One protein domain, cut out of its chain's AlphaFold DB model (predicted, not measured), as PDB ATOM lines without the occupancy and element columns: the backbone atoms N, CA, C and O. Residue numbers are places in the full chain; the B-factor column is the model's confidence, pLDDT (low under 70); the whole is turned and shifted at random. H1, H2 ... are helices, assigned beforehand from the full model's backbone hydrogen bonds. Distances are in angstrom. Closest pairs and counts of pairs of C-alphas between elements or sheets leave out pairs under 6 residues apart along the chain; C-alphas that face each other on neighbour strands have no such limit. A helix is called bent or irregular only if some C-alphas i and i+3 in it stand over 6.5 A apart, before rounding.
ATOM      1  N   PRO A  16     -36.902   3.814 111.265       73.25
ATOM      2  CA  PRO A  16     -37.194   4.271 109.901       73.25
ATOM      3  C   PRO A  16     -36.076   5.151 109.330       73.25
ATOM      4  O   PRO A  16     -35.753   5.081 108.151       73.25
ATOM      5  N   ARG A  17     -35.380   5.902 110.192       70.62
ATOM      6  CA  ARG A  17     -34.221   6.722 109.806       70.62
ATOM      7  C   ARG A  17     -33.027   5.905 109.296       70.62
ATOM      8  O   ARG A  17     -32.329   6.360 108.398       70.62
ATOM      9  N   ARG A  18     -32.753   4.721 109.869       69.31
ATOM     10  CA  ARG A  18     -31.658   3.858 109.375       69.31
ATOM     11  C   ARG A  18     -32.048   3.182 108.068       69.31
ATOM     12  O   ARG A  18     -31.205   3.088 107.187       69.31
ATOM     13  N   PHE A  19     -33.310   2.769 107.952       74.44
ATOM     14  CA  PHE A  19     -33.850   2.202 106.722       74.44
ATOM     15  C   PHE A  19     -33.758   3.200 105.564       74.44
ATOM     16  O   PHE A  19     -33.146   2.886 104.551       74.44
ATOM     17  N   ALA A  20     -34.246   4.431 105.752       74.50
ATOM     18  CA  ALA A  20     -34.185   5.479 104.734       74.50
ATOM     19  C   ALA A  20     -32.745   5.795 104.293       74.50
ATOM     20  O   ALA A  20     -32.486   5.962 103.108       74.50
ATOM     21  N   PHE A  21     -31.792   5.826 105.232       75.06
ATOM     22  CA  PHE A  21     -30.382   6.041 104.902       75.06
ATOM     23  C   PHE A  21     -29.793   4.902 104.058       75.06
ATOM     24  O   PHE A  21     -29.109   5.164 103.075       75.06
ATOM     25  N   LEU A  22     -30.055   3.645 104.431       74.50
ATOM     26  CA  LEU A  22     -29.572   2.484 103.677       74.50
ATOM     27  C   LEU A  22     -30.233   2.395 102.299       74.50
ATOM     28  O   LEU A  22     -29.547   2.122 101.321       74.50
ATOM     29  N   ALA A  23     -31.533   2.673 102.214       78.31
ATOM     30  CA  ALA A  23     -32.256   2.747 100.950       78.31
ATOM     31  C   ALA A  23     -31.640   3.806 100.027       78.31
ATOM     32  O   ALA A  23     -31.310   3.503  98.885       78.31
ATOM     33  N   LEU A  24     -31.407   5.019 100.541       80.00
ATOM     34  CA  LEU A  24     -30.787   6.101  99.777       80.00
ATOM     35  C   LEU A  24     -29.371   5.736  99.311       80.00
ATOM     36  O   LEU A  24     -29.017   6.008  98.167       80.00
ATOM     37  N   LEU A  25     -28.578   5.089 100.170       80.38
ATOM     38  CA  LEU A  25     -27.238   4.615  99.824       80.38
ATOM     39  C   LEU A  25     -27.282   3.624  98.652       80.38
ATOM     40  O   LEU A  25     -26.592   3.831  97.657       80.38
ATOM     41  N   TRP A  26     -28.110   2.580  98.747       82.62
ATOM     42  CA  TRP A  26     -28.219   1.558  97.702       82.62
ATOM     43  C   TRP A  26     -28.807   2.104  96.403       82.62
ATOM     44  O   TRP A  26     -28.305   1.765  95.335       82.62
ATOM     45  N   LEU A  27     -29.791   3.004  96.488       83.12
ATOM     46  CA  LEU A  27     -30.316   3.725  95.326       83.12
ATOM     47  C   LEU A  27     -29.221   4.547  94.635       83.12
ATOM     48  O   LEU A  27     -29.118   4.516  93.414       83.12
ATOM     49  N   THR A  28     -28.379   5.244  95.404       78.12
ATOM     50  CA  THR A  28     -27.284   6.069  94.861       78.12
ATOM     51  C   THR A  28     -26.217   5.210  94.184       78.12
ATOM     52  O   THR A  28     -25.764   5.540  93.089       78.12
ATOM     53  N   ILE A  29     -25.838   4.086  94.804       80.38
ATOM     54  CA  ILE A  29     -24.890   3.126  94.218       80.38
ATOM     55  C   ILE A  29     -25.463   2.533  92.925       80.38
ATOM     56  O   ILE A  29     -24.766   2.491  91.913       80.38
ATOM     57  N   GLY A  30     -26.734   2.119  92.946       81.31
ATOM     58  CA  GLY A  30     -27.437   1.636  91.760       81.31
ATOM     59  C   GLY A  30     -27.431   2.677  90.643       81.31
ATOM     60  O   GLY A  30     -27.041   2.366  89.521       81.31
ATOM     61  N   ALA A  31     -27.771   3.927  90.965       81.06
ATOM     62  CA  ALA A  31     -27.815   5.020  89.999       81.06
ATOM     63  C   ALA A  31     -26.459   5.283  89.351       81.06
ATOM     64  O   ALA A  31     -26.374   5.451  88.135       81.06
ATOM     65  N   PHE A  32     -25.393   5.253  90.148       80.38
ATOM     66  CA  PHE A  32     -24.033   5.395  89.649       80.38
ATOM     67  C   PHE A  32     -23.646   4.264  88.691       80.38
ATOM     68  O   PHE A  32     -23.154   4.527  87.594       80.38
ATOM     69  N   ALA A  33     -23.925   3.013  89.068       79.00
ATOM     70  CA  ALA A  33     -23.685   1.867  88.198       79.00
ATOM     71  C   ALA A  33     -24.484   1.979  86.885       79.00
ATOM     72  O   ALA A  33     -23.933   1.726  85.816       79.00
ATOM     73  N   GLY A  34     -25.743   2.427  86.952       77.31
ATOM     74  CA  GLY A  34     -26.589   2.667  85.779       77.31
ATOM     75  C   GLY A  34     -25.986   3.693  84.823       77.31
ATOM     76  O   GLY A  34     -25.878   3.433  83.625       77.31
ATOM     77  N   PHE A  35     -25.514   4.824  85.350       75.75
ATOM     78  CA  PHE A  35     -24.854   5.858  84.550       75.75
ATOM     79  C   PHE A  35     -23.554   5.375  83.898       75.75
ATOM     80  O   PHE A  35     -23.331   5.659  82.723       75.75
ATOM     81  N   ILE A  36     -22.709   4.626  84.614       75.69
ATOM     82  CA  ILE A  36     -21.479   4.071  84.025       75.69
ATOM     83  C   ILE A  36     -21.828   3.134  82.874       75.69
ATOM     84  O   ILE A  36     -21.288   3.281  81.780       75.69
ATOM     85  N   VAL A  37     -22.747   2.196  83.103       75.38
ATOM     86  CA  VAL A  37     -23.118   1.200  82.094       75.38
ATOM     87  C   VAL A  37     -23.701   1.881  80.856       75.38
ATOM     88  O   VAL A  37     -23.229   1.622  79.749       75.38
ATOM     89  N   ALA A  38     -24.640   2.816  81.028       72.56
ATOM     90  CA  ALA A  38     -25.186   3.583  79.910       72.56
ATOM     91  C   ALA A  38     -24.098   4.380  79.169       72.56
ATOM     92  O   ALA A  38     -24.113   4.431  77.939       72.56
ATOM     93  N   GLY A  39     -23.142   4.972  79.895       70.81
ATOM     94  CA  GLY A  39     -22.042   5.743  79.315       70.81
ATOM     95  C   GLY A  39     -21.084   4.877  78.501       70.81
ATOM     96  O   GLY A  39     -20.758   5.221  77.370       70.81
ATOM     97  N   THR A  40     -20.689   3.717  79.033       68.88
ATOM     98  CA  THR A  40     -19.818   2.760  78.324       68.88
ATOM     99  C   THR A  40     -20.479   2.136  77.099       68.88
ATOM    100  O   THR A  40     -19.792   1.776  76.150       68.88
ATOM    101  N   ALA A  41     -21.810   2.042  77.094       66.31
ATOM    102  CA  ALA A  41     -22.585   1.601  75.941       66.31
ATOM    103  C   ALA A  41     -22.847   2.734  74.926       66.31
ATOM    104  O   ALA A  41     -23.602   2.529  73.979       66.31
ATOM    105  N   SER A  42     -22.270   3.927  75.134       65.06
ATOM    106  CA  SER A  42     -22.505   5.133  74.329       65.06
ATOM    107  C   SER A  42     -23.984   5.522  74.228       65.06
ATOM    108  O   SER A  42     -24.392   6.232  73.319       65.06
ATOM    109  N   LEU A  43     -24.838   5.091  75.157       67.56
ATOM    110  CA  LEU A  43     -26.273   5.383  75.090       67.56
ATOM    111  C   LEU A  43     -26.605   6.785  75.619       67.56
ATOM    112  O   LEU A  43     -27.677   7.312  75.336       67.56
ATOM    113  N   ILE A  44     -25.678   7.399  76.360       66.75
ATOM    114  CA  ILE A  44     -25.841   8.721  76.966       66.75
ATOM    115  C   ILE A  44     -25.504   9.818  75.945       66.75
ATOM    116  O   ILE A  44     -24.409   9.797  75.380       66.75
ATOM    117  N   PRO A  45     -26.373  10.826  75.736       67.56
ATOM    118  CA  PRO A  45     -26.000  12.009  74.964       67.56
ATOM    119  C   PRO A  45     -24.818  12.734  75.619       67.56
ATOM    120  O   PRO A  45     -24.809  12.926  76.833       67.56
ATOM    121  N   ASN A  46     -23.855  13.224  74.834       68.12
ATOM    122  CA  ASN A  46     -22.649  13.879  75.370       68.12
ATOM    123  C   ASN A  46     -22.961  15.029  76.350       68.12
ATOM    124  O   ASN A  46     -22.203  15.266  77.288       68.12
ATOM    125  N   ALA A  47     -24.104  15.703  76.177       66.88
ATOM    126  CA  ALA A  47     -24.575  16.767  77.060       66.88
ATOM    127  C   ALA A  47     -24.893  16.308  78.499       66.88
ATOM    128  O   ALA A  47     -24.886  17.130  79.408       66.88
ATOM    129  N   TRP A  48     -25.146  15.016  78.728       68.00
ATOM    130  CA  TRP A  48     -25.493  14.453  80.040       68.00
ATOM    131  C   TRP A  48     -24.276  14.013  80.865       68.00
ATOM    132  O   TRP A  48     -24.381  13.873  82.085       68.00
ATOM    133  N   ILE A  49     -23.113  13.841  80.229       69.19
ATOM    134  CA  ILE A  49     -21.869  13.422  80.894       69.19
ATOM    135  C   ILE A  49     -21.478  14.386  82.038       69.19
ATOM    136  O   ILE A  49     -21.223  13.905  83.147       69.19
ATOM    137  N   PRO A  50     -21.498  15.725  81.858       70.19
ATOM    138  CA  PRO A  50     -21.170  16.662  82.935       70.19
ATOM    139  C   PRO A  50     -22.139  16.571  84.120       70.19
ATOM    140  O   PRO A  50     -21.706  16.631  85.269       70.19
ATOM    141  N   PHE A  51     -23.438  16.372  83.866       69.50
ATOM    142  CA  PHE A  51     -24.447  16.240  84.921       69.50
ATOM    143  C   PHE A  51     -24.243  14.971  85.753       69.50
ATOM    144  O   PHE A  51     -24.365  15.026  86.976       69.50
ATOM    145  N   GLY A  52     -23.872  13.854  85.116       69.19
ATOM    146  CA  GLY A  52     -23.521  12.617  85.819       69.19
ATOM    147  C   GLY A  52     -22.305  12.794  86.734       69.19
ATOM    148  O   GLY A  52     -22.348  12.412  87.903       69.19
ATOM    149  N   ILE A  53     -21.247  13.442  86.232       72.25
ATOM    150  CA  ILE A  53     -20.016  13.703  86.997       72.25
ATOM    151  C   ILE A  53     -20.294  14.641  88.179       72.25
ATOM    152  O   ILE A  53     -19.970  14.312  89.321       72.25
ATOM    153  N   VAL A  54     -20.927  15.791  87.931       73.94
ATOM    154  CA  VAL A  54     -21.227  16.784  88.976       73.94
ATOM    155  C   VAL A  54     -22.199  16.211  90.007       73.94
ATOM    156  O   VAL A  54     -21.969  16.351  91.208       73.94
ATOM    157  N   GLY A  55     -23.246  15.512  89.560       70.06
ATOM    158  CA  GLY A  55     -24.203  14.849  90.442       70.06
ATOM    159  C   GLY A  55     -23.533  13.827  91.358       70.06
ATOM    160  O   GLY A  55     -23.819  13.798  92.555       70.06
ATOM    161  N   PHE A  56     -22.585  13.045  90.832       71.00
ATOM    162  CA  PHE A  56     -21.829  12.081  91.628       71.00
ATOM    163  C   PHE A  56     -20.898  12.750  92.641       71.00
ATOM    164  O   PHE A  56     -20.844  12.323  93.793       71.00
ATOM    165  N   ILE A  57     -20.211  13.825  92.249       74.06
ATOM    166  CA  ILE A  57     -19.364  14.602  93.158       74.06
ATOM    167  C   ILE A  57     -20.210  15.150  94.313       74.06
ATOM    168  O   ILE A  57     -19.881  14.929  95.480       74.06
ATOM    169  N   VAL A  58     -21.341  15.794  94.012       72.31
ATOM    170  CA  VAL A  58     -22.252  16.347  95.027       72.31
ATOM    171  C   VAL A  58     -22.817  15.246  95.926       72.31
ATOM    172  O   VAL A  58     -22.818  15.402  97.149       72.31
ATOM    173  N   ALA A  59     -23.248  14.116  95.360       72.19
ATOM    174  CA  ALA A  59     -23.745  12.979  96.130       72.19
ATOM    175  C   ALA A  59     -22.651  12.380  97.030       72.19
ATOM    176  O   ALA A  59     -22.904  12.109  98.203       72.19
ATOM    177  N   GLY A  60     -21.425  12.242  96.521       70.56
ATOM    178  CA  GLY A  60     -20.257  11.776  97.268       70.56
ATOM    179  C   GLY A  60     -19.894  12.704  98.427       70.56
ATOM    180  O   GLY A  60     -19.687  12.233  99.550       70.56
ATOM    181  N   PHE A  61     -19.896  14.019  98.201       71.06
ATOM    182  CA  PHE A  61     -19.708  15.017  99.257       71.06
ATOM    183  C   PHE A  61     -20.849  15.003 100.276       71.06
ATOM    184  O   PHE A  61     -20.585  15.065 101.476       71.06
ATOM    185  N   ALA A  62     -22.102  14.868  99.842       71.81
ATOM    186  CA  ALA A  62     -23.247  14.776 100.744       71.81
ATOM    187  C   ALA A  62     -23.181  13.507 101.607       71.81
ATOM    188  O   ALA A  62     -23.394  13.575 102.819       71.81
ATOM    189  N   LEU A  63     -22.830  12.363 101.012       71.19
ATOM    190  CA  LEU A  63     -22.690  11.087 101.708       71.19
ATOM    191  C   LEU A  63     -21.525  11.129 102.704       71.19
ATOM    192  O   LEU A  63     -21.695  10.754 103.865       71.19
ATOM    193  N   SER A  64     -20.377  11.656 102.274       64.00
ATOM    194  CA  SER A  64     -19.192  11.842 103.118       64.00
ATOM    195  C   SER A  64     -19.477  12.821 104.251       64.00
ATOM    196  O   SER A  64     -19.203  12.516 105.406       64.00
ATOM    197  N   GLY A  65     -20.122  13.952 103.965       65.38
ATOM    198  CA  GLY A  65     -20.541  14.930 104.964       65.38
ATOM    199  C   GLY A  65     -21.535  14.346 105.967       65.38
ATOM    200  O   GLY A  65     -21.420  14.598 107.167       65.38
ATOM    201  N   LEU A  66     -22.478  13.507 105.525       69.62
ATOM    202  CA  LEU A  66     -23.412  12.828 106.423       69.62
ATOM    203  C   LEU A  66     -22.703  11.785 107.295       69.62
ATOM    204  O   LEU A  66     -23.006  11.683 108.487       69.62
ATOM    205  N   LEU A  67     -21.758  11.035 106.720       62.81
ATOM    206  CA  LEU A  67     -20.943  10.044 107.419       62.81
ATOM    207  C   LEU A  67     -20.059  10.723 108.469       62.81
ATOM    208  O   LEU A  67     -20.147  10.379 109.645       62.81
ATOM    209  N   VAL A  68     -19.311  11.756 108.077       63.59
ATOM    210  CA  VAL A  68     -18.492  12.588 108.967       63.59
ATOM    211  C   VAL A  68     -19.360  13.214 110.047       63.59
ATOM    212  O   VAL A  68     -19.006  13.130 111.216       63.59
ATOM    213  N   ARG A  69     -20.538  13.760 109.726       64.00
ATOM    214  CA  ARG A  69     -21.460  14.328 110.726       64.00
ATOM    215  C   ARG A  69     -22.006  13.272 111.689       64.00
ATOM    216  O   ARG A  69     -22.321  13.585 112.837       64.00
ATOM    217  N   ARG A  70     -22.148  12.022 111.252       62.28
ATOM    218  CA  ARG A  70     -22.617  10.907 112.089       62.28
ATOM    219  C   ARG A  70     -21.503  10.371 112.983       62.28
ATOM    220  O   ARG A  70     -21.759  10.144 114.164       62.28
ATOM    221  N   VAL A  71     -20.292  10.241 112.444       56.59
ATOM    222  CA  VAL A  71     -19.074   9.885 113.181       56.59
ATOM    223  C   VAL A  71     -18.761  10.970 114.202       56.59
ATOM    224  O   VAL A  71     -18.686  10.666 115.383       56.59
ATOM    225  N   THR A  72     -18.733  12.242 113.805       55.00
ATOM    226  CA  THR A  72     -18.505  13.370 114.721       55.00
ATOM    227  C   THR A  72     -19.621  13.537 115.740       55.00
ATOM    228  O   THR A  72     -19.312  13.866 116.869       55.00
ATOM    229  N   ARG A  73     -20.902  13.255 115.451       54.97
ATOM    230  CA  ARG A  73     -21.942  13.221 116.509       54.97
ATOM    231  C   ARG A  73     -21.794  12.033 117.460       54.97
ATOM    232  O   ARG A  73     -22.122  12.165 118.636       54.97
ATOM    233  N   GLY A  74     -21.355  10.878 116.958       52.91
ATOM    234  CA  GLY A  74     -21.039   9.710 117.781       52.91
ATOM    235  C   GLY A  74     -19.844   9.982 118.690       52.91
ATOM    236  O   GLY A  74     -19.921   9.732 119.887       52.91
ATOM    237  N   MET A  75     -18.795  10.591 118.139       44.44
ATOM    238  CA  MET A  75     -17.594  11.001 118.859       44.44
ATOM    239  C   MET A  75     -17.861  12.190 119.777       44.44
ATOM    240  O   MET A  75     -17.435  12.143 120.908       44.44
ATOM    241  N   ALA A  76     -18.653  13.191 119.398       42.88
ATOM    242  CA  ALA A  76     -19.004  14.321 120.266       42.88
ATOM    243  C   ALA A  76     -19.852  13.906 121.479       42.88
ATOM    244  O   ALA A  76     -19.857  14.613 122.478       42.88
ATOM    245  N   ARG A  77     -20.551  12.762 121.434       47.69
ATOM    246  CA  ARG A  77     -21.157  12.169 122.643       47.69
ATOM    247  C   ARG A  77     -20.133  11.528 123.577       47.69
ATOM    248  O   ARG A  77     -20.416  11.411 124.757       47.69
ATOM    249  N   ILE A  78     -18.993  11.104 123.040       43.88
ATOM    250  CA  ILE A  78     -17.884  10.487 123.779       43.88
ATOM    251  C   ILE A  78     -16.869  11.558 124.224       43.88
ATOM    252  O   ILE A  78     -16.212  11.400 125.242       43.88
ATOM    253  N   MET A 210     -29.753 -12.645 113.895       54.75
ATOM    254  CA  MET A 210     -30.715 -12.126 112.936       54.75
ATOM    255  C   MET A 210     -31.345 -13.366 112.343       54.75
ATOM    256  O   MET A 210     -30.634 -14.198 111.782       54.75
ATOM    257  N   SER A 211     -32.655 -13.528 112.537       71.44
ATOM    258  CA  SER A 211     -33.328 -14.695 111.995       71.44
ATOM    259  C   SER A 211     -33.008 -14.775 110.496       71.44
ATOM    260  O   SER A 211     -32.967 -13.728 109.836       71.44
ATOM    261  N   PRO A 212     -32.770 -15.974 109.939       71.81
ATOM    262  CA  PRO A 212     -32.462 -16.139 108.518       71.81
ATOM    263  C   PRO A 212     -33.461 -15.400 107.617       71.81
ATOM    264  O   PRO A 212     -33.080 -14.789 106.624       71.81
ATOM    265  N   ALA A 213     -34.728 -15.343 108.043       71.81
ATOM    266  CA  ALA A 213     -35.785 -14.565 107.407       71.81
ATOM    267  C   ALA A 213     -35.502 -13.050 107.364       71.81
ATOM    268  O   ALA A 213     -35.682 -12.421 106.326       71.81
ATOM    269  N   ARG A 214     -35.029 -12.436 108.457       70.81
ATOM    270  CA  ARG A 214     -34.673 -11.003 108.474       70.81
ATOM    271  C   ARG A 214     -33.443 -10.704 107.626       70.81
ATOM    272  O   ARG A 214     -33.397  -9.657 106.987       70.81
ATOM    273  N   LEU A 215     -32.466 -11.609 107.614       73.12
ATOM    274  CA  LEU A 215     -31.302 -11.490 106.740       73.12
ATOM    275  C   LEU A 215     -31.729 -11.547 105.267       73.12
ATOM    276  O   LEU A 215     -31.363 -10.660 104.499       73.12
ATOM    277  N   ALA A 216     -32.570 -12.518 104.902       75.50
ATOM    278  CA  ALA A 216     -33.125 -12.637 103.558       75.50
ATOM    279  C   ALA A 216     -33.908 -11.379 103.150       75.50
ATOM    280  O   ALA A 216     -33.651 -10.826 102.086       75.50
ATOM    281  N   ILE A 217     -34.787 -10.863 104.018       82.12
ATOM    282  CA  ILE A 217     -35.536  -9.622 103.756       82.12
ATOM    283  C   ILE A 217     -34.588  -8.440 103.531       82.12
ATOM    284  O   ILE A 217     -34.790  -7.667 102.594       82.12
ATOM    285  N   ASN A 218     -33.539  -8.294 104.346       73.56
ATOM    286  CA  ASN A 218     -32.567  -7.212 104.180       73.56
ATOM    287  C   ASN A 218     -31.798  -7.326 102.857       73.56
ATOM    288  O   ASN A 218     -31.614  -6.310 102.190       73.56
ATOM    289  N   ILE A 219     -31.390  -8.535 102.463       78.31
ATOM    290  CA  ILE A 219     -30.707  -8.784 101.184       78.31
ATOM    291  C   ILE A 219     -31.641  -8.472 100.015       78.31
ATOM    292  O   ILE A 219     -31.268  -7.709  99.130       78.31
ATOM    293  N   VAL A 220     -32.870  -8.992 100.034       85.31
ATOM    294  CA  VAL A 220     -33.870  -8.732  98.986       85.31
ATOM    295  C   VAL A 220     -34.155  -7.237  98.873       85.31
ATOM    296  O   VAL A 220     -34.182  -6.697  97.775       85.31
ATOM    297  N   THR A 221     -34.296  -6.544 100.002       83.56
ATOM    298  CA  THR A 221     -34.555  -5.100 100.017       83.56
ATOM    299  C   THR A 221     -33.363  -4.300  99.488       83.56
ATOM    300  O   THR A 221     -33.538  -3.353  98.727       83.56
ATOM    301  N   MET A 222     -32.141  -4.689  99.856       82.31
ATOM    302  CA  MET A 222     -30.910  -4.106  99.321       82.31
ATOM    303  C   MET A 222     -30.818  -4.297  97.805       82.31
ATOM    304  O   MET A 222     -30.571  -3.331  97.089       82.31
ATOM    305  N   LEU A 223     -31.055  -5.516  97.316       85.00
ATOM    306  CA  LEU A 223     -31.055  -5.825  95.888       85.00
ATOM    307  C   LEU A 223     -32.150  -5.054  95.150       85.00
ATOM    308  O   LEU A 223     -31.890  -4.529  94.073       85.00
ATOM    309  N   ALA A 224     -33.339  -4.918  95.743       86.69
ATOM    310  CA  ALA A 224     -34.427  -4.134  95.175       86.69
ATOM    311  C   ALA A 224     -34.050  -2.652  95.046       86.69
ATOM    312  O   ALA A 224     -34.223  -2.080  93.977       86.69
ATOM    313  N   PHE A 225     -33.480  -2.032  96.086       86.19
ATOM    314  CA  PHE A 225     -33.037  -0.634  96.009       86.19
ATOM    315  C   PHE A 225     -31.865  -0.436  95.052       86.19
ATOM    316  O   PHE A 225     -31.836   0.559  94.335       86.19
ATOM    317  N   LEU A 226     -30.925  -1.378  95.001       84.06
ATOM    318  CA  LEU A 226     -29.833  -1.344  94.034       84.06
ATOM    319  C   LEU A 226     -30.374  -1.428  92.599       84.06
ATOM    320  O   LEU A 226     -30.025  -0.600  91.762       84.06
ATOM    321  N   ALA A 227     -31.260  -2.389  92.325       83.44
ATOM    322  CA  ALA A 227     -31.865  -2.584  91.013       83.44
ATOM    323  C   ALA A 227     -32.728  -1.386  90.609       83.44
ATOM    324  O   ALA A 227     -32.611  -0.897  89.493       83.44
ATOM    325  N   PHE A 228     -33.548  -0.858  91.518       86.12
ATOM    326  CA  PHE A 228     -34.372   0.316  91.243       86.12
ATOM    327  C   PHE A 228     -33.512   1.562  91.008       86.12
ATOM    328  O   PHE A 228     -33.763   2.330  90.080       86.12
ATOM    329  N   GLY A 229     -32.458   1.718  91.812       82.88
ATOM    330  CA  GLY A 229     -31.460   2.766  91.654       82.88
ATOM    331  C   GLY A 229     -30.752   2.678  90.310       82.88
ATOM    332  O   GLY A 229     -30.512   3.709  89.709       82.88
ATOM    333  N   PHE A 230     -30.462   1.473  89.819       84.44
ATOM    334  CA  PHE A 230     -29.872   1.241  88.500       84.44
ATOM    335  C   PHE A 230     -30.855   1.538  87.365       84.44
ATOM    336  O   PHE A 230     -30.560   2.337  86.479       84.44
ATOM    337  N   LEU A 231     -32.037   0.921  87.406       82.81
ATOM    338  CA  LEU A 231     -32.998   0.920  86.306       82.81
ATOM    339  C   LEU A 231     -33.603   2.299  86.046       82.81
ATOM    340  O   LEU A 231     -33.782   2.656  84.887       82.81
ATOM    341  N   ALA A 232     -33.910   3.079  87.085       79.31
ATOM    342  CA  ALA A 232     -34.574   4.373  86.921       79.31
ATOM    343  C   ALA A 232     -33.746   5.397  86.106       79.31
ATOM    344  O   ALA A 232     -34.231   5.860  85.073       79.31
ATOM    345  N   PRO A 233     -32.502   5.746  86.488       72.75
ATOM    346  CA  PRO A 233     -31.662   6.636  85.691       72.75
ATOM    347  C   PRO A 233     -31.224   5.990  84.379       72.75
ATOM    348  O   PRO A 233     -31.164   6.680  83.368       72.75
ATOM    349  N   PHE A 234     -30.975   4.676  84.354       76.38
ATOM    350  CA  PHE A 234     -30.640   3.983  83.112       76.38
ATOM    351  C   PHE A 234     -31.774   4.118  82.084       76.38
ATOM    352  O   PHE A 234     -31.527   4.547  80.962       76.38
ATOM    353  N   ALA A 235     -33.029   3.870  82.463       78.56
ATOM    354  CA  ALA A 235     -34.185   4.061  81.587       78.56
ATOM    355  C   ALA A 235     -34.356   5.528  81.163       78.56
ATOM    356  O   ALA A 235     -34.614   5.798  79.994       78.56
ATOM    357  N   LEU A 236     -34.174   6.487  82.080       76.00
ATOM    358  CA  LEU A 236     -34.283   7.915  81.756       76.00
ATOM    359  C   LEU A 236     -33.268   8.347  80.691       76.00
ATOM    360  O   LEU A 236     -33.622   9.067  79.762       76.00
ATOM    361  N   VAL A 237     -32.021   7.890  80.807       70.44
ATOM    362  CA  VAL A 237     -30.920   8.321  79.932       70.44
ATOM    363  C   VAL A 237     -30.805   7.464  78.665       70.44
ATOM    364  O   VAL A 237     -30.126   7.851  77.724       70.44
ATOM    365  N   THR A 238     -31.492   6.324  78.593       66.94
ATOM    366  CA  THR A 238     -31.521   5.464  77.394       66.94
ATOM    367  C   THR A 238     -32.829   5.574  76.600       66.94
ATOM    368  O   THR A 238     -33.004   4.903  75.579       66.94
ATOM    369  N   GLY A 239     -33.751   6.442  77.028       66.44
ATOM    370  CA  GLY A 239     -35.007   6.702  76.326       66.44
ATOM    371  C   GLY A 239     -36.097   5.658  76.577       66.44
ATOM    372  O   GLY A 239     -36.828   5.306  75.660       66.44
ATOM    373  N   GLY A 240     -36.228   5.161  77.805       74.88
ATOM    374  CA  GLY A 240     -37.379   4.372  78.250       74.88
ATOM    375  C   GLY A 240     -37.098   2.891  78.508       74.88
ATOM    376  O   GLY A 240     -35.982   2.399  78.364       74.88
ATOM    377  N   ILE A 241     -38.149   2.179  78.931       74.31
ATOM    378  CA  ILE A 241     -38.089   0.781  79.396       74.31
ATOM    379  C   ILE A 241     -37.725  -0.187  78.260       74.31
ATOM    380  O   ILE A 241     -37.021  -1.162  78.502       74.31
ATOM    381  N   GLU A 242     -38.135   0.099  77.022       70.88
ATOM    382  CA  GLU A 242     -37.811  -0.742  75.862       70.88
ATOM    383  C   GLU A 242     -36.301  -0.842  75.614       70.88
ATOM    384  O   GLU A 242     -35.787  -1.923  75.329       70.88
ATOM    385  N   THR A 243     -35.559   0.260  75.782       70.50
ATOM    386  CA  THR A 243     -34.098   0.231  75.646       70.50
ATOM    387  C   THR A 243     -33.464  -0.617  76.751       70.50
ATOM    388  O   THR A 243     -32.482  -1.327  76.516       70.50
ATOM    389  N   VAL A 244     -34.063  -0.614  77.947       74.50
ATOM    390  CA  VAL A 244     -33.623  -1.437  79.078       74.50
ATOM    391  C   VAL A 244     -33.811  -2.920  78.801       74.50
ATOM    392  O   VAL A 244     -32.878  -3.695  79.011       74.50
ATOM    393  N   THR A 245     -34.971  -3.326  78.286       77.31
ATOM    394  CA  THR A 245     -35.217  -4.733  77.947       77.31
ATOM    395  C   THR A 245     -34.267  -5.208  76.853       77.31
ATOM    396  O   THR A 245     -33.624  -6.240  77.034       77.31
ATOM    397  N   THR A 246     -34.062  -4.413  75.793       74.44
ATOM    398  CA  THR A 246     -33.090  -4.766  74.742       74.44
ATOM    399  C   THR A 246     -31.665  -4.869  75.279       74.44
ATOM    400  O   THR A 246     -30.932  -5.777  74.905       74.44
ATOM    401  N   PHE A 247     -31.275  -3.996  76.214       76.94
ATOM    402  CA  PHE A 247     -29.955  -4.061  76.837       76.94
ATOM    403  C   PHE A 247     -29.745  -5.373  77.607       76.94
ATOM    404  O   PHE A 247     -28.688  -5.989  77.478       76.94
ATOM    405  N   PHE A 248     -30.740  -5.831  78.374       79.75
ATOM    406  CA  PHE A 248     -30.644  -7.105  79.095       79.75
ATOM    407  C   PHE A 248     -30.657  -8.319  78.160       79.75
ATOM    408  O   PHE A 248     -29.886  -9.252  78.386       79.75
ATOM    409  N   GLU A 249     -31.468  -8.297  77.101       81.44
ATOM    410  CA  GLU A 249     -31.471  -9.337  76.059       81.44
ATOM    411  C   GLU A 249     -30.118  -9.426  75.337       81.44
ATOM    412  O   GLU A 249     -29.640 -10.515  75.009       81.44
ATOM    413  N   ASP A 250     -29.465  -8.282  75.135       77.12
ATOM    414  CA  ASP A 250     -28.179  -8.179  74.452       77.12
ATOM    415  C   ASP A 250     -26.966  -8.314  75.362       77.12
ATOM    416  O   ASP A 250     -25.843  -8.441  74.863       77.12
ATOM    417  N   LEU A 251     -27.144  -8.293  76.682       78.69
ATOM    418  CA  LEU A 251     -26.043  -8.387  77.636       78.69
ATOM    419  C   LEU A 251     -25.182  -9.641  77.387       78.69
ATOM    420  O   LEU A 251     -23.961  -9.495  77.278       78.69
ATOM    421  N   PRO A 252     -25.752 -10.850  77.179       77.19
ATOM    422  CA  PRO A 252     -24.957 -12.034  76.862       77.19
ATOM    423  C   PRO A 252     -24.194 -11.888  75.538       77.19
ATOM    424  O   PRO A 252     -23.024 -12.267  75.446       77.19
ATOM    425  N   LYS A 253     -24.821 -11.295  74.512       77.06
ATOM    426  CA  LYS A 253     -24.173 -11.025  73.216       77.06
ATOM    427  C   LYS A 253     -23.038 -10.009  73.369       77.06
ATOM    428  O   LYS A 253     -22.002 -10.140  72.729       77.06
ATOM    429  N   THR A 254     -23.205  -9.016  74.236       75.38
ATOM    430  CA  THR A 254     -22.210  -7.969  74.497       75.38
ATOM    431  C   THR A 254     -21.004  -8.540  75.236       75.38
ATOM    432  O   THR A 254     -19.875  -8.340  74.796       75.38
ATOM    433  N   LEU A 255     -21.235  -9.342  76.281       70.44
ATOM    434  CA  LEU A 255     -20.180 -10.022  77.043       70.44
ATOM    435  C   LEU A 255     -19.392 -11.032  76.197       70.44
ATOM    436  O   LEU A 255     -18.200 -11.220  76.409       70.44
ATOM    437  N   THR A 256     -20.044 -11.663  75.219       77.12
ATOM    438  CA  THR A 256     -19.400 -12.605  74.287       77.12
ATOM    439  C   THR A 256     -18.803 -11.930  73.047       77.12
ATOM    440  O   THR A 256     -18.282 -12.621  72.173       77.12
ATOM    441  N   GLY A 257     -18.882 -10.595  72.936       69.75
ATOM    442  CA  GLY A 257     -18.378  -9.840  71.782       69.75
ATOM    443  C   GLY A 257     -19.157 -10.071  70.479       69.75
ATOM    444  O   GLY A 257     -18.668  -9.732  69.405       69.75
ATOM    445  N   ARG A 258     -20.359 -10.651  70.560       75.06
ATOM    446  CA  ARG A 258     -21.255 -10.970  69.433       75.06
ATOM    447  C   ARG A 258     -22.359  -9.934  69.215       75.06
ATOM    448  O   ARG A 258     -23.225 -10.136  68.375       75.06
ATOM    449  N   ASN A 259     -22.397  -8.859  70.004       78.31
ATOM    450  CA  ASN A 259     -23.422  -7.832  69.845       78.31
ATOM    451  C   ASN A 259     -23.128  -6.967  68.616       78.31
ATOM    452  O   ASN A 259     -22.239  -6.122  68.647       78.31
ATOM    453  N   GLU A 260     -23.902  -7.142  67.554       80.75
ATOM    454  CA  GLU A 260     -23.776  -6.383  66.304       80.75
ATOM    455  C   GLU A 260     -24.494  -5.021  66.356       80.75
ATOM    456  O   GLU A 260     -24.453  -4.257  65.395       80.75
TER     457      GLU A 260
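Overview. This is residues 16 to 78 and 210 to 260 of the 415 residues of an uncharacterized protein of Sphingomonas sp. 66-10 (UniProt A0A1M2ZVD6). Three long helices make a loose fan: H1, H2 and H3 are gathered at the end where the H1 to H2 link lies and splay apart toward the other, with H1 between H2 on one side and H3 on the other. H1 and H2 fold back on each other as a helical hairpin, H3 packs closely on H1, and the shorter H4 turns off crosswise from the gathered end of H3. Residues 67 to 78 of H2 and residues 210 to 217, of which 212 to 217 belong to H3, stick out at the splayed end. The 114 printed residues hold four named helices, H1 to H4 in that order, and no named strand; the class is all helix. The whole is loose, with a radius of gyration of the C-alphas of 17.5 A, and elongated, spanning 60 by 39 by 23 A.

Arrangement. Start with H1, residues 16 to 40, which touches H2, residues 46 to 78, with residues 28 to 39 alone; look for the closest C-alphas at Phe 35 and Gly 52, 7.0 A apart. These two form a hairpin at a shallow tilt of 28 degrees, opposite ways. Next take H3, residues 212 to 238, which touches H1 with 44 pairs of C-alphas within 8 A. Their closest C-alphas are those of Leu 27 and Gly 229, 4.0 A apart, and they run the same way at a steep tilt of 42 degrees. H2 and H3 are only just apart, their closest C-alphas being 8.2 A from each other. Then find H4, residues 241 to 255, which touches H3 with residues 241 to 244 alone and stands about perpendicular to it, at 77 degrees; the closest C-alphas are those of Ala 235 and Ile 241, 5.5 A apart. H4 is apart from H1 and from H2. The helix packing is mostly crossed, but only just, with 1 of 3 touching pairs at a shallow tilt. Each O i to N i+4 pair is within hydrogen-bond range in H1; the counts are 26 of 29 in H2, 22 of 23 in H3 and 9 of 11 in H4.

Along the chain. Find C-alpha 16 at (-37.194, 4.271, 109.901); from there H1 runs 36.1 A to C-alpha 40. H2 begins at C-alpha 46, at (-22.649, 13.879, 75.370), and runs 48.8 A to Ile 78; it is only just irregular, C-alphas 47 and 50 being 6.8 A apart. H3 runs 37.9 A; it is neither bent nor irregular, but only just, with C-alphas 230 and 233 at 6.3 A. H4 is irregular, C-alphas 249 and 252 being 7.1 A apart, and ends at C-alpha 255, at (-20.180, -10.022, 77.043).

Size, cuts and confidence. The two C-alphas farthest apart are those of Ile 78 and Glu 260, at 60.2 A. Residues 79 to 209 are cut out, and C-alphas 78 and 210 are 28.2 A apart across the cut. The links H1 to H2 and H3 to H4 are tight. The mean pLDDT of the printed part is 72.7, and 32 residues are under 70, among them residues 40 to 49 and residues 64 to 78.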